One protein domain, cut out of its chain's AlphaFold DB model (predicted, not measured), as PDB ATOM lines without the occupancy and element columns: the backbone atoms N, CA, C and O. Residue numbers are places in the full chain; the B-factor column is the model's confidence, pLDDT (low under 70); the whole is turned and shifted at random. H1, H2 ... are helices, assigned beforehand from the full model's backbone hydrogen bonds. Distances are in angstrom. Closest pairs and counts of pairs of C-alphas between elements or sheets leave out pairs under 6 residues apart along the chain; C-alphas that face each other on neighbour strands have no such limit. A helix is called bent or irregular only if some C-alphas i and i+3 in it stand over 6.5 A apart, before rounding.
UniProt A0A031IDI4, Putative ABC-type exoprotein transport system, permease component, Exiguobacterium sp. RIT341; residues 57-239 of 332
ATOM      1  N   GLN A  57      27.141  12.163  36.783       73.62
ATOM      2  CA  GLN A  57      26.128  12.513  35.783       73.62
ATOM      3  C   GLN A  57      26.469  11.976  34.389       73.62
ATOM      4  O   GLN A  57      25.574  11.666  33.599       73.62
ATOM      5  N   THR A  58      27.759  11.804  34.099       76.88
ATOM      6  CA  THR A  58      28.235  11.303  32.805       76.88
ATOM      7  C   THR A  58      28.207   9.779  32.687       76.88
ATOM      8  O   THR A  58      28.231   9.272  31.565       76.88
ATOM      9  N   VAL A  59      28.109   9.028  33.796       71.00
ATOM     10  CA  VAL A  59      28.060   7.558  33.737       71.00
ATOM     11  C   VAL A  59      26.782   7.099  33.028       71.00
ATOM     12  O   VAL A  59      25.669   7.400  33.486       71.00
ATOM     13  N   PRO A  60      26.906   6.310  31.942       74.81
ATOM     14  CA  PRO A  60      25.747   5.723  31.293       74.81
ATOM     15  C   PRO A  60      24.998   4.783  32.242       74.81
ATOM     16  O   PRO A  60      25.579   3.854  32.810       74.81
ATOM     17  N   VAL A  61      23.680   4.964  32.348       69.19
ATOM     18  CA  VAL A  61      22.790   4.136  33.186       69.19
ATOM     19  C   VAL A  61      22.943   2.641  32.869       69.19
ATOM     20  O   VAL A  61      22.898   1.804  33.770       69.19
ATOM     21  N   ALA A  62      23.223   2.300  31.607       68.19
ATOM     22  CA  ALA A  62      23.502   0.934  31.168       68.19
ATOM     23  C   ALA A  62      24.637   0.254  31.959       68.19
ATOM     24  O   ALA A  62      24.541  -0.935  32.257       68.19
ATOM     25  N   TRP A  63      25.683   0.988  32.351       68.81
ATOM     26  CA  TRP A  63      26.793   0.428  33.131       68.81
ATOM     27  C   TRP A  63      26.416   0.171  34.585       68.81
ATOM     28  O   TRP A  63      26.805  -0.855  35.145       68.81
ATOM     29  N   ILE A  64      25.609   1.054  35.176       70.31
ATOM     30  CA  ILE A  64      25.064   0.858  36.522       70.31
ATOM     31  C   ILE A  64      24.186  -0.403  36.528       70.31
ATOM     32  O   ILE A  64      24.344  -1.279  37.381       70.31
ATOM     33  N   LEU A  65      23.326  -0.555  35.517       67.75
ATOM     34  CA  LEU A  65      22.483  -1.740  35.340       67.75
ATOM     35  C   LEU A  65      23.296  -3.011  35.085       67.75
ATOM     36  O   LEU A  65      22.942  -4.067  35.605       67.75
ATOM     37  N   LEU A  66      24.396  -2.923  34.332       68.81
ATOM     38  CA  LEU A  66      25.299  -4.053  34.124       68.81
ATOM     39  C   LEU A  66      25.933  -4.502  35.446       68.81
ATOM     40  O   LEU A  66      25.965  -5.700  35.725       68.81
ATOM     41  N   GLY A  67      26.379  -3.564  36.286       70.31
ATOM     42  CA  GLY A  67      26.887  -3.865  37.628       70.31
ATOM     43  C   GLY A  67      25.854  -4.607  38.480       70.31
ATOM     44  O   GLY A  67      26.147  -5.667  39.039       70.31
ATOM     45  N   TRP A  68      24.610  -4.121  38.488       68.94
ATOM     46  CA  TRP A  68      23.484  -4.783  39.158       68.94
ATOM     47  C   TRP A  68      23.166  -6.168  38.586       68.94
ATOM     48  O   TRP A  68      22.902  -7.114  39.337       68.94
ATOM     49  N   MET A  69      23.227  -6.324  37.264       65.56
ATOM     50  CA  MET A  69      23.020  -7.597  36.579       65.56
ATOM     51  C   MET A  69      24.089  -8.615  36.990       65.56
ATOM     52  O   MET A  69      23.747  -9.729  37.395       65.56
ATOM     53  N   LEU A  70      25.366  -8.226  36.947       65.56
ATOM     54  CA  LEU A  70      26.494  -9.063  37.359       65.56
ATOM     55  C   LEU A  70      26.372  -9.464  38.830       65.56
ATOM     56  O   LEU A  70      26.488 -10.650  39.146       65.56
ATOM     57  N   TYR A  71      26.033  -8.513  39.704       66.56
ATOM     58  CA  TYR A  71      25.755  -8.778  41.113       66.56
ATOM     59  C   TYR A  71      24.618  -9.791  41.299       66.56
ATOM     60  O   TYR A  71      24.704 -10.726  42.098       66.56
ATOM     61  N   GLY A  72      23.575  -9.678  40.481       60.09
ATOM     62  CA  GLY A  72      22.470 -10.618  40.424       60.09
ATOM     63  C   GLY A  72      22.857 -12.061  40.077       60.09
ATOM     64  O   GLY A  72      22.148 -12.997  40.473       60.09
ATOM     65  N   PHE A  73      23.954 -12.258  39.351       59.41
ATOM     66  CA  PHE A  73      24.466 -13.579  39.002       59.41
ATOM     67  C   PHE A  73      25.426 -14.157  40.039       59.41
ATOM     68  O   PHE A  73      25.751 -15.347  39.926       59.41
ATOM     69  N   LEU A  74      25.842 -13.385  41.056       59.59
ATOM     70  CA  LEU A  74      26.668 -13.935  42.123       59.59
ATOM     71  C   LEU A  74      25.898 -15.059  42.833       59.59
ATOM     72  O   LEU A  74      24.817 -14.844  43.389       59.59
ATOM     73  N   PRO A  75      26.428 -16.294  42.813       52.69
ATOM     74  CA  PRO A  75      25.725 -17.428  43.374       52.69
ATOM     75  C   PRO A  75      25.721 -17.345  44.898       52.69
ATOM     76  O   PRO A  75      26.727 -17.620  45.550       52.69
ATOM     77  N   ALA A  76      24.569 -16.996  45.466       66.06
ATOM     78  CA  ALA A  76      24.448 -16.779  46.902       66.06
ATOM     79  C   ALA A  76      23.662 -17.874  47.644       66.06
ATOM     80  O   ALA A  76      23.793 -17.979  48.866       66.06
ATOM     81  N   PHE A  77      22.903 -18.712  46.923       80.94
ATOM     82  CA  PHE A  77      22.047 -19.756  47.494       80.94
ATOM     83  C   PHE A  77      22.504 -21.175  47.134       80.94
ATOM     84  O   PHE A  77      22.763 -21.485  45.968       80.94
ATOM     85  N   TYR A  78      22.519 -22.053  48.132       81.75
ATOM     86  CA  TYR A  78      22.571 -23.505  47.975       81.75
ATOM     87  C   TYR A  78      21.924 -24.173  49.193       81.75
ATOM     88  O   TYR A  78      21.802 -23.572  50.259       81.75
ATOM     89  N   ALA A  79      21.488 -25.420  49.037       83.75
ATOM     90  CA  ALA A  79      21.056 -26.221  50.174       83.75
ATOM     91  C   ALA A  79      22.284 -26.808  50.885       83.75
ATOM     92  O   ALA A  79      23.215 -27.249  50.220       83.75
ATOM     93  N   TRP A  80      22.305 -26.850  52.218       83.94
ATOM     94  CA  TRP A  80      23.448 -27.361  52.997       83.94
ATOM     95  C   TRP A  80      23.552 -28.895  53.012       83.94
ATOM     96  O   TRP A  80      23.875 -29.475  54.045       83.94
ATOM     97  N   PHE A  81      23.269 -29.555  51.889       85.25
ATOM     98  CA  PHE A  81      23.333 -31.008  51.770       85.25
ATOM     99  C   PHE A  81      24.706 -31.493  51.308       85.25
ATOM    100  O   PHE A  81      25.326 -30.886  50.427       85.25
ATOM    101  N   GLU A  82      25.122 -32.622  51.874       84.00
ATOM    102  CA  GLU A  82      26.328 -33.383  51.542       84.00
ATOM    103  C   GLU A  82      25.955 -34.800  51.061       84.00
ATOM    104  O   GLU A  82      24.879 -35.300  51.387       84.00
ATOM    105  N   PRO A  83      26.827 -35.504  50.315       82.50
ATOM    106  CA  PRO A  83      26.545 -36.864  49.840       82.50
ATOM    107  C   PRO A  83      26.210 -37.865  50.952       82.50
ATOM    108  O   PRO A  83      25.336 -38.714  50.770       82.50
ATOM    109  N   ALA A  84      26.880 -37.746  52.103       81.00
ATOM    110  CA  ALA A  84      26.681 -38.621  53.256       81.00
ATOM    111  C   ALA A  84      25.248 -38.534  53.816       81.00
ATOM    112  O   ALA A  84      24.699 -39.533  54.278       81.00
ATOM    113  N   ASP A  85      24.595 -37.375  53.684       81.38
ATOM    114  CA  ASP A  85      23.239 -37.122  54.185       81.38
ATOM    115  C   ASP A  85      22.190 -38.051  53.570       81.38
ATOM    116  O   ASP A  85      21.154 -38.315  54.180       81.38
ATOM    117  N   ARG A  86      22.456 -38.588  52.373       78.75
ATOM    118  CA  ARG A  86      21.566 -39.548  51.717       78.75
ATOM    119  C   ARG A  86      21.404 -40.835  52.526       78.75
ATOM    120  O   ARG A  86      20.333 -41.433  52.480       78.75
ATOM    121  N   LEU A  87      22.448 -41.262  53.236       78.44
ATOM    122  CA  LEU A  87      22.433 -42.480  54.046       78.44
ATOM    123  C   LEU A  87      21.799 -42.222  55.418       78.44
ATOM    124  O   LEU A  87      21.010 -43.035  55.887       78.44
ATOM    125  N   PHE A  88      22.080 -41.063  56.020       78.62
ATOM    126  CA  PHE A  88      21.644 -40.745  57.384       78.62
ATOM    127  C   PHE A  88      20.240 -40.138  57.478       78.62
ATOM    128  O   PHE A  88      19.555 -40.351  58.475       78.62
ATOM    129  N   PHE A  89      19.785 -39.378  56.474       76.88
ATOM    130  CA  PHE A  89      18.510 -38.647  56.551       76.88
ATOM    131  C   PHE A  89      17.362 -39.294  55.785       76.88
ATOM    132  O   PHE A  89      16.214 -38.944  56.040       76.88
ATOM    133  N   LYS A  90      17.632 -40.256  54.895       74.75
ATOM    134  CA  LYS A  90      16.576 -41.050  54.253       74.75
ATOM    135  C   LYS A  90      15.700 -41.835  55.252       74.75
ATOM    136  O   LYS A  90      14.498 -41.878  55.017       74.75
ATOM    137  N   PRO A  91      16.231 -42.425  56.346       73.00
ATOM    138  CA  PRO A  91      15.398 -43.151  57.306       73.00
ATOM    139  C   PRO A  91      14.674 -42.253  58.326       73.00
ATOM    140  O   PRO A  91      13.828 -42.759  59.055       73.00
ATOM    141  N   VAL A  92      14.975 -40.948  58.407       80.62
ATOM    142  CA  VAL A  92      14.390 -40.060  59.430       80.62
ATOM    143  C   VAL A  92      13.437 -39.040  58.789       80.62
ATOM    144  O   VAL A  92      13.900 -38.059  58.190       80.62
ATOM    145  N   PRO A  93      12.110 -39.205  58.943       76.25
ATOM    146  CA  PRO A  93      11.134 -38.328  58.304       76.25
ATOM    147  C   PRO A  93      11.255 -36.882  58.810       76.25
ATOM    148  O   PRO A  93      11.603 -36.601  59.964       76.25
ATOM    149  N   GLY A  94      11.015 -35.919  57.923       83.06
ATOM    150  CA  GLY A  94      11.015 -34.489  58.228       83.06
ATOM    151  C   GLY A  94      12.391 -33.858  58.474       83.06
ATOM    152  O   GLY A  94      12.482 -32.634  58.624       83.06
ATOM    153  N   VAL A  95      13.488 -34.625  58.514       86.06
ATOM    154  CA  VAL A  95      14.850 -34.067  58.661       86.06
ATOM    155  C   VAL A  95      15.249 -33.274  57.421       86.06
ATOM    156  O   VAL A  95      15.726 -32.145  57.545       86.06
ATOM    157  N   ILE A  96      14.960 -33.806  56.232       85.31
ATOM    158  CA  ILE A  96      15.226 -33.146  54.945       85.31
ATOM    159  C   ILE A  96      14.475 -31.811  54.862       85.31
ATOM    160  O   ILE A  96      15.071 -30.777  54.554       85.31
ATOM    161  N   VAL A  97      13.184 -31.807  55.209       87.81
ATOM    162  CA  VAL A  97      12.344 -30.595  55.246       87.81
ATOM    163  C   VAL A  97      12.915 -29.559  56.208       87.81
ATOM    164  O   VAL A  97      13.045 -28.384  55.853       87.81
ATOM    165  N   ARG A  98      13.303 -29.974  57.422       87.81
ATOM    166  CA  ARG A  98      13.935 -29.074  58.397       87.81
ATOM    167  C   ARG A  98      15.221 -28.473  57.830       87.81
ATOM    168  O   ARG A  98      15.373 -27.253  57.845       87.81
ATOM    169  N   MET A  99      16.091 -29.290  57.243       87.00
ATOM    170  CA  MET A  99      17.351 -28.845  56.639       87.00
ATOM    171  C   MET A  99      17.147 -27.842  55.492       87.00
ATOM    172  O   MET A  99      17.835 -26.814  55.434       87.00
ATOM    173  N   LYS A 100      16.158 -28.084  54.617       89.62
ATOM    174  CA  LYS A 100      15.761 -27.145  53.552       89.62
ATOM    175  C   LYS A 100      15.296 -25.816  54.143       89.62
ATOM    176  O   LYS A 100      15.775 -24.768  53.715       89.62
ATOM    177  N   ARG A 101      14.421 -25.837  55.155       89.06
ATOM    178  CA  ARG A 101      13.917 -24.616  55.815       89.06
ATOM    179  C   ARG A 101      15.033 -23.801  56.467       89.06
ATOM    180  O   ARG A 101      15.048 -22.582  56.304       89.06
ATOM    181  N   TYR A 102      15.976 -24.442  57.156       89.12
ATOM    182  CA  TYR A 102      17.125 -23.730  57.728       89.12
ATOM    183  C   TYR A 102      18.033 -23.135  56.654       89.12
ATOM    184  O   TYR A 102      18.437 -21.982  56.782       89.12
ATOM    185  N   SER A 103      18.300 -23.881  55.577       88.50
ATOM    186  CA  SER A 103      19.079 -23.374  54.441       88.50
ATOM    187  C   SER A 103      18.412 -22.138  53.832       88.50
ATOM    188  O   SER A 103      19.074 -21.123  53.623       88.50
ATOM    189  N   VAL A 104      17.089 -22.187  53.632       90.69
ATOM    190  CA  VAL A 104      16.301 -21.048  53.142       90.69
ATOM    191  C   VAL A 104      16.440 -19.847  54.063       90.69
ATOM    192  O   VAL A 104      16.885 -18.802  53.603       90.69
ATOM    193  N   ARG A 105      16.130 -19.996  55.356       90.31
ATOM    194  CA  ARG A 105      16.203 -18.893  56.328       90.31
ATOM    195  C   ARG A 105      17.593 -18.263  56.371       90.31
ATOM    196  O   ARG A 105      17.713 -17.048  56.259       90.31
ATOM    197  N   TYR A 106      18.633 -19.090  56.479       90.50
ATOM    198  CA  TYR A 106      20.013 -18.622  56.549       90.50
ATOM    199  C   TYR A 106      20.407 -17.808  55.312       90.50
ATOM    200  O   TYR A 106      20.887 -16.681  55.437       90.50
ATOM    201  N   HIS A 107      20.189 -18.359  54.114       90.00
ATOM    202  CA  HIS A 107      20.569 -17.674  52.884       90.00
ATOM    203  C   HIS A 107      19.699 -16.448  52.616       90.00
ATOM    204  O   HIS A 107      20.230 -15.457  52.134       90.00
ATOM    205  N   PHE A 108      18.411 -16.474  52.959       90.75
ATOM    206  CA  PHE A 108      17.534 -15.319  52.778       90.75
ATOM    207  C   PHE A 108      17.987 -14.137  53.625       90.75
ATOM    208  O   PHE A 108      18.189 -13.059  53.075       90.75
ATOM    209  N   VAL A 109      18.235 -14.355  54.919       91.12
ATOM    210  CA  VAL A 109      18.741 -13.307  55.816       91.12
ATOM    211  C   VAL A 109      20.108 -12.815  55.347       91.12
ATOM    212  O   VAL A 109      20.322 -11.614  55.219       91.12
ATOM    213  N   ARG A 110      21.032 -13.728  55.027       89.75
ATOM    214  CA  ARG A 110      22.377 -13.356  54.570       89.75
ATOM    215  C   ARG A 110      22.350 -12.538  53.277       89.75
ATOM    216  O   ARG A 110      23.083 -11.562  53.177       89.75
ATOM    217  N   ILE A 111      21.561 -12.961  52.289       88.69
ATOM    218  CA  ILE A 111      21.449 -12.265  51.003       88.69
ATOM    219  C   ILE A 111      20.815 -10.898  51.222       88.69
ATOM    220  O   ILE A 111      21.407  -9.923  50.786       88.69
ATOM    221  N   PHE A 112      19.699 -10.830  51.953       89.69
ATOM    222  CA  PHE A 112      19.020  -9.578  52.279       89.69
ATOM    223  C   PHE A 112      19.952  -8.566  52.958       89.69
ATOM    224  O   PHE A 112      20.016  -7.413  52.547       89.69
ATOM    225  N   LEU A 113      20.709  -8.988  53.976       89.81
ATOM    226  CA  LEU A 113      21.623  -8.087  54.684       89.81
ATOM    227  C   LEU A 113      22.759  -7.599  53.779       89.81
ATOM    228  O   LEU A 113      23.110  -6.424  53.808       89.81
ATOM    229  N   LEU A 114      23.321  -8.489  52.955       86.94
ATOM    230  CA  LEU A 114      24.407  -8.135  52.042       86.94
ATOM    231  C   LEU A 114      23.918  -7.178  50.947       86.94
ATOM    232  O   LEU A 114      24.614  -6.223  50.616       86.94
ATOM    233  N   THR A 115      22.720  -7.408  50.411       85.19
ATOM    234  CA  THR A 115      22.114  -6.540  49.395       85.19
ATOM    235  C   THR A 115      21.738  -5.192  49.974       85.19
ATOM    236  O   THR A 115      22.051  -4.178  49.366       85.19
ATOM    237  N   ALA A 116      21.129  -5.174  51.162       85.81
ATOM    238  CA  ALA A 116      20.748  -3.941  51.839       85.81
ATOM    239  C   ALA A 116      21.984  -3.093  52.155       85.81
ATOM    240  O   ALA A 116      21.984  -1.898  51.882       85.81
ATOM    241  N   GLY A 117      23.064  -3.717  52.639       85.38
ATOM    242  CA  GLY A 117      24.336  -3.032  52.870       85.38
ATOM    243  C   GLY A 117      24.944  -2.456  51.589       85.38
ATOM    244  O   GLY A 117      25.412  -1.322  51.594       85.38
ATOM    245  N   LEU A 118      24.892  -3.196  50.478       82.62
ATOM    246  CA  LEU A 118      25.402  -2.718  49.189       82.62
ATOM    247  C   LEU A 118      24.559  -1.565  48.625       82.62
ATOM    248  O   LEU A 118      25.114  -0.584  48.144       82.62
ATOM    249  N   HIS A 119      23.234  -1.647  48.732       81.19
ATOM    250  CA  HIS A 119      22.342  -0.549  48.361       81.19
ATOM    251  C   HIS A 119      22.575   0.703  49.210       81.19
ATOM    252  O   HIS A 119      22.577   1.804  48.670       81.19
ATOM    253  N   LEU A 120      22.801   0.537  50.515       82.38
ATOM    254  CA  LEU A 120      23.089   1.646  51.420       82.38
ATOM    255  C   LEU A 120      24.427   2.311  51.081       82.38
ATOM    256  O   LEU A 120      24.520   3.532  51.096       82.38
ATOM    257  N   LEU A 121      25.438   1.530  50.692       79.00
ATOM    258  CA  LEU A 121      26.716   2.064  50.212       79.00
ATOM    259  C   LEU A 121      26.552   2.846  48.898       79.00
ATOM    260  O   LEU A 121      27.168   3.892  48.722       79.00
ATOM    261  N   CYS A 122      25.683   2.380  47.998       76.62
ATOM    262  CA  CYS A 122      25.371   3.059  46.738       76.62
ATOM    263  C   CYS A 122      24.320   4.180  46.870       76.62
ATOM    264  O   CYS A 122      24.003   4.836  45.879       76.62
ATOM    265  N   PHE A 123      23.772   4.419  48.064       80.56
ATOM    266  CA  PHE A 123      22.744   5.430  48.317       80.56
ATOM    267  C   PHE A 123      23.081   6.833  47.769       80.56
ATOM    268  O   PHE A 123      22.244   7.379  47.043       80.56
ATOM    269  N   PRO A 124      24.271   7.417  48.033       75.94
ATOM    270  CA  PRO A 124      24.583   8.763  47.553       75.94
ATOM    271  C   PRO A 124      24.627   8.842  46.023       75.94
ATOM    272  O   PRO A 124      24.094   9.784  45.441       75.94
ATOM    273  N   LEU A 125      25.149   7.804  45.358       76.31
ATOM    274  CA  LEU A 125      25.123   7.698  43.896       76.31
ATOM    275  C   LEU A 125      23.692   7.714  43.352       76.31
ATOM    276  O   LEU A 125      23.426   8.370  42.348       76.31
ATOM    277  N   HIS A 126      22.768   7.000  43.999       74.94
ATOM    278  CA  HIS A 126      21.377   6.929  43.552       74.94
ATOM    279  C   HIS A 126      20.633   8.249  43.728       74.94
ATOM    280  O   HIS A 126      19.944   8.672  42.801       74.94
ATOM    281  N   SER A 127      20.795   8.907  44.877       74.88
ATOM    282  CA  SER A 127      20.108  10.171  45.154       74.88
ATOM    283  C   SER A 127      20.551  11.278  44.194       74.88
ATOM    284  O   SER A 127      19.699  11.954  43.629       74.88
ATOM    285  N   ILE A 128      21.856  11.394  43.929       77.50
ATOM    286  CA  ILE A 128      22.413  12.461  43.081       77.50
ATOM    287  C   ILE A 128      22.199  12.190  41.590       77.50
ATOM    288  O   ILE A 128      21.916  13.110  40.824       77.50
ATOM    289  N   ARG A 129      22.324  10.933  41.141       76.19
ATOM    290  CA  ARG A 129      22.216  10.619  39.708       76.19
ATOM    291  C   ARG A 129      20.794  10.748  39.173       76.19
ATOM    292  O   ARG A 129      20.619  11.132  38.018       76.19
ATOM    293  N   PHE A 130      19.812  10.342  39.972       74.44
ATOM    294  CA  PHE A 130      18.413  10.260  39.552       74.44
ATOM    295  C   PHE A 130      17.547  11.381  40.130       74.44
ATOM    296  O   PHE A 130      16.345  11.371  39.885       74.44
ATOM    297  N   ASP A 131      18.147  12.309  40.886       75.81
ATOM    298  CA  ASP A 131      17.459  13.419  41.558       75.81
ATOM    299  C   ASP A 131      16.232  12.945  42.359       75.81
ATOM    300  O   ASP A 131      15.128  13.485  42.306       75.81
ATOM    301  N   GLN A 132      16.408  11.823  43.061       75.62
ATOM    302  CA  GLN A 132      15.344  11.169  43.809       75.62
ATOM    303  C   GLN A 132      15.398  11.539  45.281       75.62
ATOM    304  O   GLN A 132      16.467  11.567  45.900       75.62
ATOM    305  N   SER A 133      14.216  11.715  45.878       81.81
ATOM    306  CA  SER A 133      14.102  11.897  47.324       81.81
ATOM    307  C   SER A 133      14.715  10.702  48.065       81.81
ATOM    308  O   SER A 133      14.523   9.540  47.681       81.81
ATOM    309  N   GLY A 134      15.414  10.962  49.172       79.50
ATOM    310  CA  GLY A 134      16.059   9.901  49.955       79.50
ATOM    311  C   GLY A 134      15.092   8.787  50.379       79.50
ATOM    312  O   GLY A 134      15.453   7.614  50.362       79.50
ATOM    313  N   ILE A 135      13.827   9.125  50.656       81.25
ATOM    314  CA  ILE A 135      12.772   8.158  50.995       81.25
ATOM    315  C   ILE A 135      12.516   7.194  49.829       81.25
ATOM    316  O   ILE A 135      12.462   5.980  50.032       81.25
ATOM    317  N   THR A 136      12.401   7.707  48.600       77.88
ATOM    318  CA  THR A 136      12.189   6.862  47.413       77.88
ATOM    319  C   THR A 136      13.375   5.934  47.147       77.88
ATOM    320  O   THR A 136      13.175   4.748  46.873       77.88
ATOM    321  N   VAL A 137      14.607   6.412  47.335       78.69
ATOM    322  CA  VAL A 137      15.820   5.588  47.204       78.69
ATOM    323  C   VAL A 137      15.868   4.491  48.277       78.69
ATOM    324  O   VAL A 137      16.216   3.346  47.983       78.69
ATOM    325  N   LEU A 138      15.477   4.793  49.518       82.19
ATOM    326  CA  LEU A 138      15.428   3.805  50.602       82.19
ATOM    327  C   LEU A 138      14.352   2.738  50.364       82.19
ATOM    328  O   LEU A 138      14.626   1.547  50.526       82.19
ATOM    329  N   LEU A 139      13.149   3.135  49.942       80.19
ATOM    330  CA  LEU A 139      12.052   2.203  49.657       80.19
ATOM    331  C   LEU A 139      12.374   1.282  48.477       80.19
ATOM    332  O   LEU A 139      12.147   0.072  48.557       80.19
ATOM    333  N   THR A 140      12.943   1.828  47.401       77.44
ATOM    334  CA  THR A 140      13.386   1.027  46.251       77.44
ATOM    335  C   THR A 140      14.513   0.073  46.647       77.44
ATOM    336  O   THR A 140      14.445  -1.116  46.334       77.44
ATOM    337  N   SER A 141      15.492   0.540  47.425       80.12
ATOM    338  CA  SER A 141      16.575  -0.295  47.968       80.12
ATOM    339  C   SER A 141      16.062  -1.432  48.853       80.12
ATOM    340  O   SER A 141      16.539  -2.568  48.758       80.12
ATOM    341  N   LEU A 142      15.057  -1.159  49.690       83.50
ATOM    342  CA  LEU A 142      14.406  -2.165  50.523       83.50
ATOM    343  C   LEU A 142      13.673  -3.203  49.666       83.50
ATOM    344  O   LEU A 142      13.861  -4.405  49.866       83.50
ATOM    345  N   ALA A 143      12.882  -2.758  48.685       81.06
ATOM    346  CA  ALA A 143      12.152  -3.644  47.782       81.06
ATOM    347  C   ALA A 143      13.104  -4.577  47.014       81.06
ATOM    348  O   ALA A 143      12.899  -5.793  46.979       81.06
ATOM    349  N   LEU A 144      14.190  -4.033  46.463       80.00
ATOM    350  CA  LEU A 144      15.206  -4.803  45.742       80.00
ATOM    351  C   LEU A 144      15.926  -5.801  46.658       80.00
ATOM    352  O   LEU A 144      16.102  -6.966  46.288       80.00
ATOM    353  N   SER A 145      16.251  -5.389  47.884       85.19
ATOM    354  CA  SER A 145      16.860  -6.266  48.889       85.19
ATOM    355  C   SER A 145      15.943  -7.426  49.287       85.19
ATOM    356  O   SER A 145      16.417  -8.549  49.470       85.19
ATOM    357  N   LEU A 146      14.630  -7.194  49.381       85.62
ATOM    358  CA  LEU A 146      13.639  -8.238  49.670       85.62
ATOM    359  C   LEU A 146      13.455  -9.217  48.506       85.62
ATOM    360  O   LEU A 146      13.225 -10.407  48.728       85.62
ATOM    361  N   LEU A 147      13.571  -8.739  47.268       83.31
ATOM    362  CA  LEU A 147      13.424  -9.558  46.065       83.31
ATOM    363  C   LEU A 147      14.663 -10.418  45.775       83.31
ATOM    364  O   LEU A 147      14.534 -11.540  45.267       83.31
ATOM    365  N   GLN A 148      15.864  -9.938  46.114       83.75
ATOM    366  CA  GLN A 148      17.115 -10.616  45.766       83.75
ATOM    367  C   GLN A 148      17.213 -12.078  46.259       83.75
ATOM    368  O   GLN A 148      17.654 -12.933  45.482       83.75
ATOM    369  N   PRO A 149      16.805 -12.444  47.488       86.44
ATOM    370  CA  PRO A 149      16.804 -13.837  47.927       86.44
ATOM    371  C   PRO A 149      15.997 -14.777  47.022       86.44
ATOM    372  O   PRO A 149      16.464 -15.873  46.699       86.44
ATOM    373  N   PHE A 150      14.820 -14.348  46.555       84.50
ATOM    374  CA  PHE A 150      13.964 -15.136  45.656       84.50
ATOM    375  C   PHE A 150      14.610 -15.318  44.291       84.50
ATOM    376  O   PHE A 150      14.690 -16.418  43.743       84.50
ATOM    377  N   PHE A 151      15.174 -14.233  43.789       80.62
ATOM    378  CA  PHE A 151      15.990 -14.196  42.596       80.62
ATOM    379  C   PHE A 151      17.198 -15.149  42.674       80.62
ATOM    380  O   PHE A 151      17.447 -15.916  41.733       80.62
ATOM    381  N   SER A 152      17.917 -15.180  43.797       81.44
ATOM    382  CA  SER A 152      18.997 -16.144  44.026       81.44
ATOM    383  C   SER A 152      18.482 -17.584  44.153       81.44
ATOM    384  O   SER A 152      19.164 -18.522  43.740       81.44
ATOM    385  N   PHE A 153      17.287 -17.785  44.704       84.69
ATOM    386  CA  PHE A 153      16.674 -19.106  44.816       84.69
ATOM    387  C   PHE A 153      16.249 -19.664  43.449       84.69
ATOM    388  O   PHE A 153      16.536 -20.822  43.128       84.69
ATOM    389  N   TRP A 154      15.626 -18.852  42.593       80.81
ATOM    390  CA  TRP A 154      15.252 -19.282  41.243       80.81
ATOM    391  C   TRP A 154      16.469 -19.587  40.374       80.81
ATOM    392  O   TRP A 154      16.489 -20.607  39.688       80.81
ATOM    393  N   THR A 155      17.523 -18.771  40.453       78.00
ATOM    394  CA  THR A 155      18.783 -19.061  39.745       78.00
ATOM    395  C   THR A 155      19.450 -20.346  40.246       78.00
ATOM    396  O   THR A 155      20.041 -21.078  39.445       78.00
ATOM    397  N   TYR A 156      19.324 -20.678  41.535       79.88
ATOM    398  CA  TYR A 156      19.722 -21.984  42.064       79.88
ATOM    399  C   TYR A 156      18.913 -23.122  41.419       79.88
ATOM    400  O   TYR A 156      19.510 -24.045  40.860       79.88
ATOM    401  N   ARG A 157      17.577 -23.030  41.384       81.88
ATOM    402  CA  ARG A 157      16.714 -24.076  40.796       81.88
ATOM    403  C   ARG A 157      16.902 -24.251  39.286       81.88
ATOM    404  O   ARG A 157      16.932 -25.377  38.802       81.88
ATOM    405  N   LEU A 158      17.087 -23.165  38.539       75.12
ATOM    406  CA  LEU A 158      17.344 -23.230  37.094       75.12
ATOM    407  C   LEU A 158      18.707 -23.841  36.763       75.12
ATOM    408  O   LEU A 158      18.885 -24.431  35.699       75.12
ATOM    409  N   SER A 159      19.673 -23.757  37.683       70.56
ATOM    410  CA  SER A 159      21.018 -24.282  37.445       70.56
ATOM    411  C   SER A 159      21.107 -25.812  37.371       70.56
ATOM    412  O   SER A 159      22.120 -26.314  36.873       70.56
ATOM    413  N   GLY A 160      20.055 -26.522  37.798       65.50
ATOM    414  CA  GLY A 160      19.889 -27.970  37.624       65.50
ATOM    415  C   GLY A 160      19.187 -28.397  36.343       65.50
ATOM    416  O   GLY A 160      19.155 -29.583  36.029       65.50
ATOM    417  N   GLN A 161      18.667 -27.449  35.565       68.06
ATOM    418  CA  GLN A 161      17.971 -27.763  34.325       68.06
ATOM    419  C   GLN A 161      18.945 -27.957  33.152       68.06
ATOM    420  O   GLN A 161      20.108 -27.541  33.191       68.06
ATOM    421  N   ARG A 162      18.454 -28.601  32.082       69.38
ATOM    422  CA  ARG A 162      19.198 -28.799  30.825       69.38
ATOM    423  C   ARG A 162      19.716 -27.458  30.288       69.38
ATOM    424  O   ARG A 162      19.052 -26.439  30.447       69.38
ATOM    425  N   PHE A 163      20.870 -27.479  29.615       62.03
ATOM    426  CA  PHE A 163      21.623 -26.289  29.191       62.03
ATOM    427  C   PHE A 163      20.754 -25.186  28.562       62.03
ATOM    428  O   PHE A 163      20.799 -24.052  29.027       62.03
ATOM    429  N   LEU A 164      19.911 -25.518  27.580       49.84
ATOM    430  CA  LEU A 164      19.045 -24.541  26.904       49.84
ATOM    431  C   LEU A 164      18.011 -23.910  27.849       49.84
ATOM    432  O   LEU A 164      17.868 -22.693  27.881       49.84
ATOM    433  N   ARG A 165      17.355 -24.725  28.684       64.56
ATOM    434  CA  ARG A 165      16.353 -24.273  29.665       64.56
ATOM    435  C   ARG A 165      16.982 -23.460  30.803       64.56
ATOM    436  O   ARG A 165      16.372 -22.542  31.341       64.56
ATOM    437  N   LYS A 166      18.234 -23.776  31.135       68.81
ATOM    438  CA  LYS A 166      19.054 -23.023  32.081       68.81
ATOM    439  C   LYS A 166      19.380 -21.625  31.543       68.81
ATOM    440  O   LYS A 166      19.221 -20.658  32.280       68.81
ATOM    441  N   TRP A 167      19.830 -21.503  30.292       64.25
ATOM    442  CA  TRP A 167      20.163 -20.202  29.698       64.25
ATOM    443  C   TRP A 167      18.930 -19.340  29.451       64.25
ATOM    444  O   TRP A 167      18.947 -18.172  29.829       64.25
ATOM    445  N   SER A 168      17.847 -19.913  28.917       61.56
ATOM    446  CA  SER A 168      16.597 -19.170  28.731       61.56
ATOM    447  C   SER A 168      16.020 -18.696  30.065       61.56
ATOM    448  O   SER A 168      15.648 -17.535  30.190       61.56
ATOM    449  N   GLY A 169      16.040 -19.536  31.104       67.56
ATOM    450  CA  GLY A 169      15.605 -19.139  32.442       67.56
ATOM    451  C   GLY A 169      16.485 -18.053  33.072       67.56
ATOM    452  O   GLY A 169      15.969 -17.133  33.702       67.56
ATOM    453  N   HIS A 170      17.811 -18.122  32.902       70.44
ATOM    454  CA  HIS A 170      18.714 -17.074  33.388       70.44
ATOM    455  C   HIS A 170      18.524 -15.750  32.648       70.44
ATOM    456  O   HIS A 170      18.537 -14.711  33.302       70.44
ATOM    457  N   LEU A 171      18.311 -15.789  31.331       67.56
ATOM    458  CA  LEU A 171      18.002 -14.605  30.530       67.56
ATOM    459  C   LEU A 171      16.676 -13.984  30.968       67.56
ATOM    460  O   LEU A 171      16.664 -12.813  31.306       67.56
ATOM    461  N   VAL A 172      15.598 -14.766  31.082       71.75
ATOM    462  CA  VAL A 172      14.287 -14.265  31.538       71.75
ATOM    463  C   VAL A 172      14.379 -13.630  32.926       71.75
ATOM    464  O   VAL A 172      13.837 -12.550  33.143       71.75
ATOM    465  N   LEU A 173      15.100 -14.254  33.863       72.62
ATOM    466  CA  LEU A 173      15.298 -13.671  35.192       72.62
ATOM    467  C   LEU A 173      16.156 -12.407  35.159       72.62
ATOM    468  O   LEU A 173      15.900 -11.494  35.935       72.62
ATOM    469  N   ALA A 174      17.178 -12.350  34.308       69.12
ATOM    470  CA  ALA A 174      18.031 -11.176  34.204       69.12
ATOM    471  C   ALA A 174      17.297 -10.010  33.543       69.12
ATOM    472  O   ALA A 174      17.288  -8.917  34.099       69.12
ATOM    473  N   THR A 175      16.606 -10.260  32.432       65.06
ATOM    474  CA  THR A 175      15.761  -9.272  31.761       65.06
ATOM    475  C   THR A 175      14.656  -8.794  32.694       65.06
ATOM    476  O   THR A 175      14.499  -7.593  32.845       65.06
ATOM    477  N   GLY A 176      13.970  -9.704  33.399       69.12
ATOM    478  CA  GLY A 176      12.933  -9.365  34.380       69.12
ATOM    479  C   GLY A 176      13.447  -8.544  35.567       69.12
ATOM    480  O   GLY A 176      12.742  -7.679  36.074       69.12
ATOM    481  N   ARG A 177      14.690  -8.773  36.006       71.88
ATOM    482  CA  ARG A 177      15.338  -7.936  37.026       71.88
ATOM    483  C   ARG A 177      15.692  -6.562  36.493       71.88
ATOM    484  O   ARG A 177      15.480  -5.594  37.202       71.88
ATOM    485  N   ILE A 178      16.243  -6.483  35.283       68.00
ATOM    486  CA  ILE A 178      16.637  -5.215  34.664       68.00
ATOM    487  C   ILE A 178      15.405  -4.357  34.409       68.00
ATOM    488  O   ILE A 178      15.423  -3.185  34.758       68.00
ATOM    489  N   THR A 179      14.324  -4.931  33.875       65.69
ATOM    490  CA  THR A 179      13.065  -4.202  33.707       65.69
ATOM    491  C   THR A 179      12.503  -3.765  35.049       65.69
ATOM    492  O   THR A 179      12.137  -2.607  35.177       65.69
ATOM    493  N   LEU A 180      12.502  -4.622  36.074       69.50
ATOM    494  CA  LEU A 180      12.028  -4.237  37.407       69.50
ATOM    495  C   LEU A 180      12.895  -3.143  38.057       69.50
ATOM    496  O   LEU A 180      12.349  -2.228  38.662       69.50
ATOM    497  N   LEU A 181      14.221  -3.215  37.906       71.12
ATOM    498  CA  LEU A 181      15.179  -2.209  38.379       71.12
ATOM    499  C   LEU A 181      14.968  -0.873  37.672       71.12
ATOM    500  O   LEU A 181      14.795   0.139  38.338       71.12
ATOM    501  N   LEU A 182      14.935  -0.886  36.337       68.19
ATOM    502  CA  LEU A 182      14.660   0.285  35.510       68.19
ATOM    503  C   LEU A 182      13.323   0.913  35.889       68.19
ATOM    504  O   LEU A 182      13.252   2.115  36.088       68.19
ATOM    505  N   LEU A 183      12.277   0.106  36.024       64.06
ATOM    506  CA  LEU A 183      10.941   0.597  36.324       64.06
ATOM    507  C   LEU A 183      10.858   1.190  37.738       64.06
ATOM    508  O   LEU A 183      10.318   2.277  37.897       64.06
ATOM    509  N   LEU A 184      11.438   0.534  38.750       65.44
ATOM    510  CA  LEU A 184      11.488   1.067  40.120       65.44
ATOM    511  C   LEU A 184      12.353   2.330  40.234       65.44
ATOM    512  O   LEU A 184      12.089   3.157  41.102       65.44
ATOM    513  N   TRP A 185      13.375   2.475  39.386       66.50
ATOM    514  CA  TRP A 185      14.276   3.626  39.394       66.50
ATOM    515  C   TRP A 185      13.840   4.787  38.510       66.50
ATOM    516  O   TRP A 185      14.165   5.914  38.845       66.50
ATOM    517  N   LEU A 186      13.167   4.566  37.384       61.81
ATOM    518  CA  LEU A 186      12.836   5.654  36.461       61.81
ATOM    519  C   LEU A 186      11.558   6.375  36.874       61.81
ATOM    520  O   LEU A 186      11.548   7.596  36.802       61.81
ATOM    521  N   GLN A 187      10.531   5.659  37.353       66.62
ATOM    522  CA  GLN A 187       9.357   6.248  38.008       66.62
ATOM    523  C   GLN A 187       8.657   5.227  38.919       66.62
ATOM    524  O   GLN A 187       8.138   4.227  38.416       66.62
ATOM    525  N   PRO A 188       8.563   5.462  40.244       61.75
ATOM    526  CA  PRO A 188       7.838   4.577  41.149       61.75
ATOM    527  C   PRO A 188       6.327   4.636  40.869       61.75
ATOM    528  O   PRO A 188       5.587   5.413  41.462       61.75
ATOM    529  N   HIS A 189       5.855   3.796  39.948       62.03
ATOM    530  CA  HIS A 189       4.438   3.655  39.628       62.03
ATOM    531  C   HIS A 189       3.772   2.653  40.592       62.03
ATOM    532  O   HIS A 189       4.330   1.574  40.819       62.03
ATOM    533  N   PRO A 190       2.554   2.909  41.106       66.12
ATOM    534  CA  PRO A 190       1.840   1.982  42.000       66.12
ATOM    535  C   PRO A 190       1.670   0.566  41.420       66.12
ATOM    536  O   PRO A 190       1.727  -0.420  42.149       66.12
ATOM    537  N   VAL A 191       1.559   0.441  40.094       65.31
ATOM    538  CA  VAL A 191       1.499  -0.848  39.381       65.31
ATOM    539  C   VAL A 191       2.756  -1.696  39.624       65.31
ATOM    540  O   VAL A 191       2.681  -2.917  39.732       65.31
ATOM    541  N   LEU A 192       3.923  -1.070  39.773       64.94
ATOM    542  CA  LEU A 192       5.193  -1.765  39.985       64.94
ATOM    543  C   LEU A 192       5.323  -2.314  41.400       64.94
ATOM    544  O   LEU A 192       5.886  -3.390  41.588       64.94
ATOM    545  N   PHE A 193       4.760  -1.610  42.382       68.19
ATOM    546  CA  PHE A 193       4.632  -2.131  43.737       68.19
ATOM    547  C   PHE A 193       3.777  -3.403  43.747       68.19
ATOM    548  O   PHE A 193       4.162  -4.397  44.364       68.19
ATOM    549  N   VAL A 194       2.680  -3.419  42.981       74.19
ATOM    550  CA  VAL A 194       1.841  -4.616  42.803       74.19
ATOM    551  C   VAL A 194       2.633  -5.746  42.141       74.19
ATOM    552  O   VAL A 194       2.617  -6.867  42.640       74.19
ATOM    553  N   VAL A 195       3.397  -5.470  41.078       75.06
ATOM    554  CA  VAL A 195       4.250  -6.481  40.423       75.06
ATOM    555  C   VAL A 195       5.304  -7.037  41.386       75.06
ATOM    556  O   VAL A 195       5.463  -8.255  41.484       75.06
ATOM    557  N   ALA A 196       6.000  -6.179  42.136       74.19
ATOM    558  CA  ALA A 196       6.968  -6.600  43.145       74.19
ATOM    559  C   ALA A 196       6.307  -7.468  44.229       74.19
ATOM    560  O   ALA A 196       6.846  -8.517  44.588       74.19
ATOM    561  N   LEU A 197       5.111  -7.089  44.690       78.19
ATOM    562  CA  LEU A 197       4.328  -7.862  45.648       78.19
ATOM    563  C   LEU A 197       3.927  -9.228  45.076       78.19
ATOM    564  O   LEU A 197       4.095 -10.239  45.755       78.19
ATOM    565  N   CYS A 198       3.483  -9.297  43.818       80.38
ATOM    566  CA  CYS A 198       3.186 -10.557  43.135       80.38
ATOM    567  C   CYS A 198       4.424 -11.460  43.037       80.38
ATOM    568  O   CYS A 198       4.322 -12.661  43.296       80.38
ATOM    569  N   ILE A 199       5.597 -10.902  42.713       79.88
ATOM    570  CA  ILE A 199       6.862 -11.653  42.662       79.88
ATOM    571  C   ILE A 199       7.229 -12.181  44.052       79.88
ATOM    572  O   ILE A 199       7.603 -13.349  44.176       79.88
ATOM    573  N   LEU A 200       7.092 -11.365  45.102       81.31
ATOM    574  CA  LEU A 200       7.316 -11.792  46.486       81.31
ATOM    575  C   LEU A 200       6.349 -12.909  46.885       81.31
ATOM    576  O   LEU A 200       6.766 -13.914  47.462       81.31
ATOM    577  N   LEU A 201       5.070 -12.773  46.542       82.88
ATOM    578  CA  LEU A 201       4.026 -13.726  46.899       82.88
ATOM    579  C   LEU A 201       4.242 -15.056  46.164       82.88
ATOM    580  O   LEU A 201       4.379 -16.095  46.812       82.88
ATOM    581  N   PHE A 202       4.411 -15.030  44.840       84.25
ATOM    582  CA  PHE A 202       4.709 -16.220  44.039       84.25
ATOM    583  C   PHE A 202       6.045 -16.865  44.436       84.25
ATOM    584  O   PHE A 202       6.134 -18.085  44.599       84.25
ATOM    585  N   GLY A 203       7.076 -16.051  44.670       82.88
ATOM    586  CA  GLY A 203       8.368 -16.494  45.186       82.88
ATOM    587  C   GLY A 203       8.242 -17.193  46.535       82.88
ATOM    588  O   GLY A 203       8.792 -18.283  46.715       82.88
ATOM    589  N   SER A 204       7.466 -16.628  47.461       84.75
ATOM    590  CA  SER A 204       7.232 -17.206  48.786       84.75
ATOM    591  C   SER A 204       6.499 -18.542  48.707       84.75
ATOM    592  O   SER A 204       6.917 -19.501  49.363       84.75
ATOM    593  N   LEU A 205       5.477 -18.655  47.852       85.38
ATOM    594  CA  LEU A 205       4.744 -19.897  47.622       85.38
ATOM    595  C   LEU A 205       5.656 -20.966  47.022       85.38
ATOM    596  O   LEU A 205       5.683 -22.096  47.511       85.38
ATOM    597  N   HIS A 206       6.463 -20.607  46.026       85.81
ATOM    598  CA  HIS A 206       7.380 -21.536  45.372       85.81
ATOM    599  C   HIS A 206       8.478 -22.040  46.330       85.81
ATOM    600  O   HIS A 206       8.747 -23.243  46.400       85.81
ATOM    601  N   VAL A 207       9.071 -21.150  47.135       84.94
ATOM    602  CA  VAL A 207      10.051 -21.506  48.179       84.94
ATOM    603  C   VAL A 207       9.405 -22.368  49.268       84.94
ATOM    604  O   VAL A 207       9.983 -23.371  49.702       84.94
ATOM    605  N   ARG A 208       8.190 -22.021  49.706       86.56
ATOM    606  CA  ARG A 208       7.420 -22.785  50.699       86.56
ATOM    607  C   ARG A 208       7.097 -24.187  50.192       86.56
ATOM    608  O   ARG A 208       7.259 -25.147  50.940       86.56
ATOM    609  N   HIS A 209       6.686 -24.311  48.936       86.88
ATOM    610  CA  HIS A 209       6.395 -25.590  48.296       86.88
ATOM    611  C   HIS A 209       7.639 -26.474  48.210       86.88
ATOM    612  O   HIS A 209       7.633 -27.606  48.689       86.88
ATOM    613  N   TRP A 210       8.745 -25.935  47.691       87.62
ATOM    614  CA  TRP A 210      10.003 -26.678  47.590       87.62
ATOM    615  C   TRP A 210      10.555 -27.084  48.964       87.62
ATOM    616  O   TRP A 210      10.974 -28.225  49.149       87.62
ATOM    617  N   SER A 211      10.519 -26.181  49.948       84.06
ATOM    618  CA  SER A 211      11.059 -26.449  51.289       84.06
ATOM    619  C   SER A 211      10.258 -27.480  52.085       84.06
ATOM    620  O   SER A 211      10.783 -28.018  53.056       84.06
ATOM    621  N   ARG A 212       9.006 -27.758  51.697       85.69
ATOM    622  CA  ARG A 212       8.137 -28.774  52.315       85.69
ATOM    623  C   ARG A 212       8.248 -30.154  51.671       85.69
ATOM    624  O   ARG A 212       7.796 -31.112  52.283       85.69
ATOM    625  N   ARG A 213       8.837 -30.266  50.477       84.75
ATOM    626  CA  ARG A 213       9.020 -31.548  49.785       84.75
ATOM    627  C   ARG A 213      10.263 -32.278  50.287       84.75
ATOM    628  O   ARG A 213      11.339 -31.681  50.377       84.75
ATOM    629  N   GLU A 214      10.133 -33.575  50.540       79.88
ATOM    630  CA  GLU A 214      11.261 -34.464  50.865       79.88
ATOM    631  C   GLU A 214      11.999 -34.960  49.615       79.88
ATOM    632  O   GLU A 214      13.199 -35.230  49.669       79.88
ATOM    633  N   ASP A 215      11.316 -34.965  48.471       78.19
ATOM    634  CA  ASP A 215      11.872 -35.405  47.196       78.19
ATOM    635  C   ASP A 215      13.027 -34.527  46.696       78.19
ATOM    636  O   ASP A 215      13.224 -33.372  47.105       78.19
ATOM    637  N   GLY A 216      13.782 -35.084  45.746       76.56
ATOM    638  CA  GLY A 216      14.834 -34.364  45.031       76.56
ATOM    639  C   GLY A 216      16.134 -34.191  45.815       76.56
ATOM    640  O   GLY A 216      16.999 -33.448  45.365       76.56
ATOM    641  N   LEU A 217      16.320 -34.895  46.943       81.25
ATOM    642  CA  LEU A 217      17.543 -34.812  47.753       81.25
ATOM    643  C   LEU A 217      18.816 -35.041  46.919       81.25
ATOM    644  O   LEU A 217      19.780 -34.298  47.054       81.25
ATOM    645  N   THR A 218      18.813 -36.027  46.018       81.81
ATOM    646  CA  THR A 218      19.957 -36.302  45.132       81.81
ATOM    647  C   THR A 218      20.252 -35.131  44.189       81.81
ATOM    648  O   THR A 218      21.413 -34.784  43.989       81.81
ATOM    649  N   GLU A 219      19.216 -34.503  43.624       83.19
ATOM    650  CA  GLU A 219      19.365 -33.317  42.770       83.19
ATOM    651  C   GLU A 219      19.928 -32.146  43.588       83.19
ATOM    652  O   GLU A 219      20.891 -31.502  43.173       83.19
ATOM    653  N   ASP A 220      19.383 -31.914  44.784       84.06
ATOM    654  CA  ASP A 220      19.810 -30.836  45.673       84.06
ATOM    655  C   ASP A 220      21.251 -31.035  46.183       84.06
ATOM    656  O   ASP A 220      21.995 -30.058  46.280       84.06
ATOM    657  N   ILE A 221      21.687 -32.275  46.437       84.25
ATOM    658  CA  ILE A 221      23.090 -32.601  46.755       84.25
ATOM    659  C   ILE A 221      23.994 -32.260  45.569       84.25
ATOM    660  O   ILE A 221      25.004 -31.582  45.748       84.25
ATOM    661  N   LEU A 222      23.641 -32.684  44.352       83.69
ATOM    662  CA  LEU A 222      24.449 -32.403  43.160       83.69
ATOM    663  C   LEU A 222      24.568 -30.895  42.901       83.69
ATOM    664  O   LEU A 222      25.653 -30.400  42.578       83.69
ATOM    665  N   LEU A 223      23.472 -30.153  43.075       82.25
ATOM    666  CA  LEU A 223      23.465 -28.697  42.942       82.25
ATOM    667  C   LEU A 223      24.282 -28.016  44.035       82.25
ATOM    668  O   LEU A 223      25.089 -27.136  43.720       82.25
ATOM    669  N   SER A 224      24.116 -28.439  45.287       83.00
ATOM    670  CA  SER A 224      24.911 -27.976  46.426       83.00
ATOM    671  C   SER A 224      26.402 -28.182  46.173       83.00
ATOM    672  O   SER A 224      27.161 -27.213  46.176       83.00
ATOM    673  N   MET A 225      26.820 -29.405  45.835       82.19
ATOM    674  CA  MET A 225      28.222 -29.734  45.573       82.19
ATOM    675  C   MET A 225      28.800 -28.898  44.437       82.19
ATOM    676  O   MET A 225      29.889 -28.343  44.575       82.19
ATOM    677  N   LYS A 226      28.076 -28.754  43.322       78.75
ATOM    678  CA  LYS A 226      28.520 -27.934  42.186       78.75
ATOM    679  C   LYS A 226      28.724 -26.466  42.571       78.75
ATOM    680  O   LYS A 226      29.620 -25.812  42.046       78.75
ATOM    681  N   ARG A 227      27.896 -25.937  43.476       76.56
ATOM    682  CA  ARG A 227      27.989 -24.549  43.957       76.56
ATOM    683  C   ARG A 227      29.055 -24.375  45.035       76.56
ATOM    684  O   ARG A 227      29.747 -23.366  45.047       76.56
ATOM    685  N   GLN A 228      29.218 -25.347  45.924       74.62
ATOM    686  CA  GLN A 228      30.231 -25.300  46.976       74.62
ATOM    687  C   GLN A 228      31.643 -25.513  46.413       74.62
ATOM    688  O   GLN A 228      32.584 -24.852  46.856       74.62
ATOM    689  N   SER A 229      31.783 -26.367  45.397       70.56
ATOM    690  CA  SER A 229      33.070 -26.669  44.762       70.56
ATOM    691  C   SER A 229      33.563 -25.596  43.793       70.56
ATOM    692  O   SER A 229      34.727 -25.640  43.403       70.56
ATOM    693  N   SER A 230      32.736 -24.613  43.418       66.88
ATOM    694  CA  SER A 230      33.159 -23.587  42.458       66.88
ATOM    695  C   SER A 230      34.322 -22.752  42.990       66.88
ATOM    696  O   SER A 230      35.261 -22.511  42.251       66.88
ATOM    697  N   LEU A 231      34.309 -22.383  44.279       60.38
ATOM    698  CA  LEU A 231      35.422 -21.649  44.897       60.38
ATOM    699  C   LEU A 231      36.702 -22.491  44.950       60.38
ATOM    700  O   LEU A 231      37.760 -21.997  44.591       60.38
ATOM    701  N   SER A 232      36.613 -23.770  45.331       60.75
ATOM    702  CA  SER A 232      37.779 -24.667  45.331       60.75
ATOM    703  C   SER A 232      38.314 -24.933  43.923       60.75
ATOM    704  O   SER A 232      39.519 -25.059  43.748       60.75
ATOM    705  N   ALA A 233      37.441 -24.992  42.913       60.72
ATOM    706  CA  ALA A 233      37.855 -25.107  41.518       60.72
ATOM    707  C   ALA A 233      38.589 -23.842  41.057       60.72
ATOM    708  O   ALA A 233      39.647 -23.954  40.451       60.72
ATOM    709  N   THR A 234      38.097 -22.655  41.427       57.41
ATOM    710  CA  THR A 234      38.797 -21.391  41.165       57.41
ATOM    711  C   THR A 234      40.155 -21.332  41.872       57.41
ATOM    712  O   THR A 234      41.104 -20.851  41.275       57.41
ATOM    713  N   VAL A 235      40.295 -21.872  43.091       56.91
ATOM    714  CA  VAL A 235      41.608 -22.005  43.765       56.91
ATOM    715  C   VAL A 235      42.554 -22.898  42.976       56.91
ATOM    716  O   VAL A 235      43.699 -22.525  42.743       56.91
ATOM    717  N   LEU A 236      42.079 -24.073  42.558       58.53
ATOM    718  CA  LEU A 236      42.884 -25.015  41.783       58.53
ATOM    719  C   LEU A 236      43.343 -24.389  40.456       58.53
ATOM    720  O   LEU A 236      44.497 -24.553  40.067       58.53
ATOM    721  N   GLU A 237      42.459 -23.639  39.797       58.69
ATOM    722  CA  GLU A 237      42.760 -22.904  38.568       58.69
ATOM    723  C   GLU A 237      43.740 -21.737  38.795       58.69
ATOM    724  O   GLU A 237      44.712 -21.623  38.050       58.69
ATOM    725  N   LEU A 238      43.535 -20.907  39.827       51.56
ATOM    726  CA  LEU A 238      44.396 -19.756  40.143       51.56
ATOM    727  C   LEU A 238      45.799 -20.174  40.601       51.56
ATOM    728  O   LEU A 238      46.778 -19.537  40.223       51.56
ATOM    729  N   ASN A 239      45.913 -21.272  41.349       53.56
ATOM    730  CA  ASN A 239      47.201 -21.809  41.799       53.56
ATOM    731  C   ASN A 239      47.938 -22.603  40.704       53.56
ATOM    732  O   ASN A 239      48.945 -23.254  40.981       53.56
TER     733      ASN A 239
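This is residues 57 to 239 of the 332 residues of the protein "Putative ABC-type exoprotein transport system, permease component" of Exiguobacterium sp. RIT341 (UniProt A0A031IDI4). The model is a long bundle of helices: H3, H6 and H7 run roughly along the longest axis round the bent helix H5, whose arm H5b lies in the middle, while H1 crosses H6 on one side. H4 sits at one end of the bundle, H2 and the arm H8a lie near the other end, and residues 231 to 239, mostly the arm H8b, stick out sideways. The printed part has 183 residues with eight named helices, H1 to H8 in chain order, and no named strand; its class is all helix. The whole is compact, with a radius of gyration of the C-alphas of 18.3 A, and it spans 58 by 43 by 30 A.

H1, residues 61 to 73, touches H6, residues 163 to 186, at a steep tilt of 46 degrees, opposite ways; the closest C-alphas, of Met 69 and Ala 174, are 6.6 A apart. H2, residues 85 to 89, is close to but not clearly touching H3, residues 95 to 121, with the closest C-alphas, of Phe 89 and Val 95, 6.2 A apart. H3 and H4, residues 123 to 130, meet only through their link. H5, residues 134 to 158, was assigned as one helix by its hydrogen bonds but is bent, with C-alphas 146 and 149 6.7 A apart. Its arms H5a, residues 134 to 146, and H5b, residues 149 to 158, stand at a shallow tilt of 35.0 degrees, only just short of steep. H5 is the hub, touching five other helices. H4 touches H5a at a steep tilt of 67 degrees, closest at the C-alphas of Ser 127 and Gly 134, 6.3 A. H3 touches H5a at a shallow tilt of 24 degrees, opposite ways, closest at the C-alphas of Phe 112 and Ser 145, 5.2 A. H5b touches H1 through residues 72 to 73 of H1 alone, closest at the C-alphas of Gly 72 and Ser 152, 7.5 A. H5b and H6 form a helical hairpin at a shallow tilt of 21 degrees, with the C-alphas of Leu 158 and Lys 166 closest at 5.3 A. H7, residues 190 to 212, touches H5b, closest at the C-alphas of Phe 150 and Gly 203, 5.8 A, and H3, closest at those of Lys 100 and Ser 211, 5.3 A. H6 and H7, also a hairpin, only just touch, with 3 pairs of C-alphas within 8 A, closest at Leu 184 and Leu 192, 6.9 A. H8, residues 217 to 238, likewise assigned as one helix by its hydrogen bonds, is bent, with C-alphas 228 and 231 6.7 A apart; its arms H8a, residues 217 to 228, and H8b, residues 231 to 238, stand at a steep tilt of 39 degrees. H8a is close to but not clearly touching H5b, with the C-alphas of Tyr 156 and Leu 223 closest at 7.7 A. In each helix or arm, every O i to N i+4 pair is within hydrogen-bond range.

H1 begins at C-alpha 61, (22.790, 4.136, 33.186), and is 18.7 A long. H3, the longest helix by residues, measures 39.0 A from C-alpha 95 at (14.850, -34.067, 58.661). H6 measures 33.9 A, H7 33.0 A and H5a 18.3 A. H8b ends at C-alpha 238, (44.396, -19.756, 40.143).

The two C-alphas farthest apart, of Thr 58 and Pro 91, are 61.1 A apart. The printed part has no cut. The link from H1 to H2, 11 residues, is long; the other links are tight. Mean pLDDT of the printed part is 76.2; 53 residues are under 70, among them 68 to 76, 160 to 169, 182 to 193 and 230 to 239.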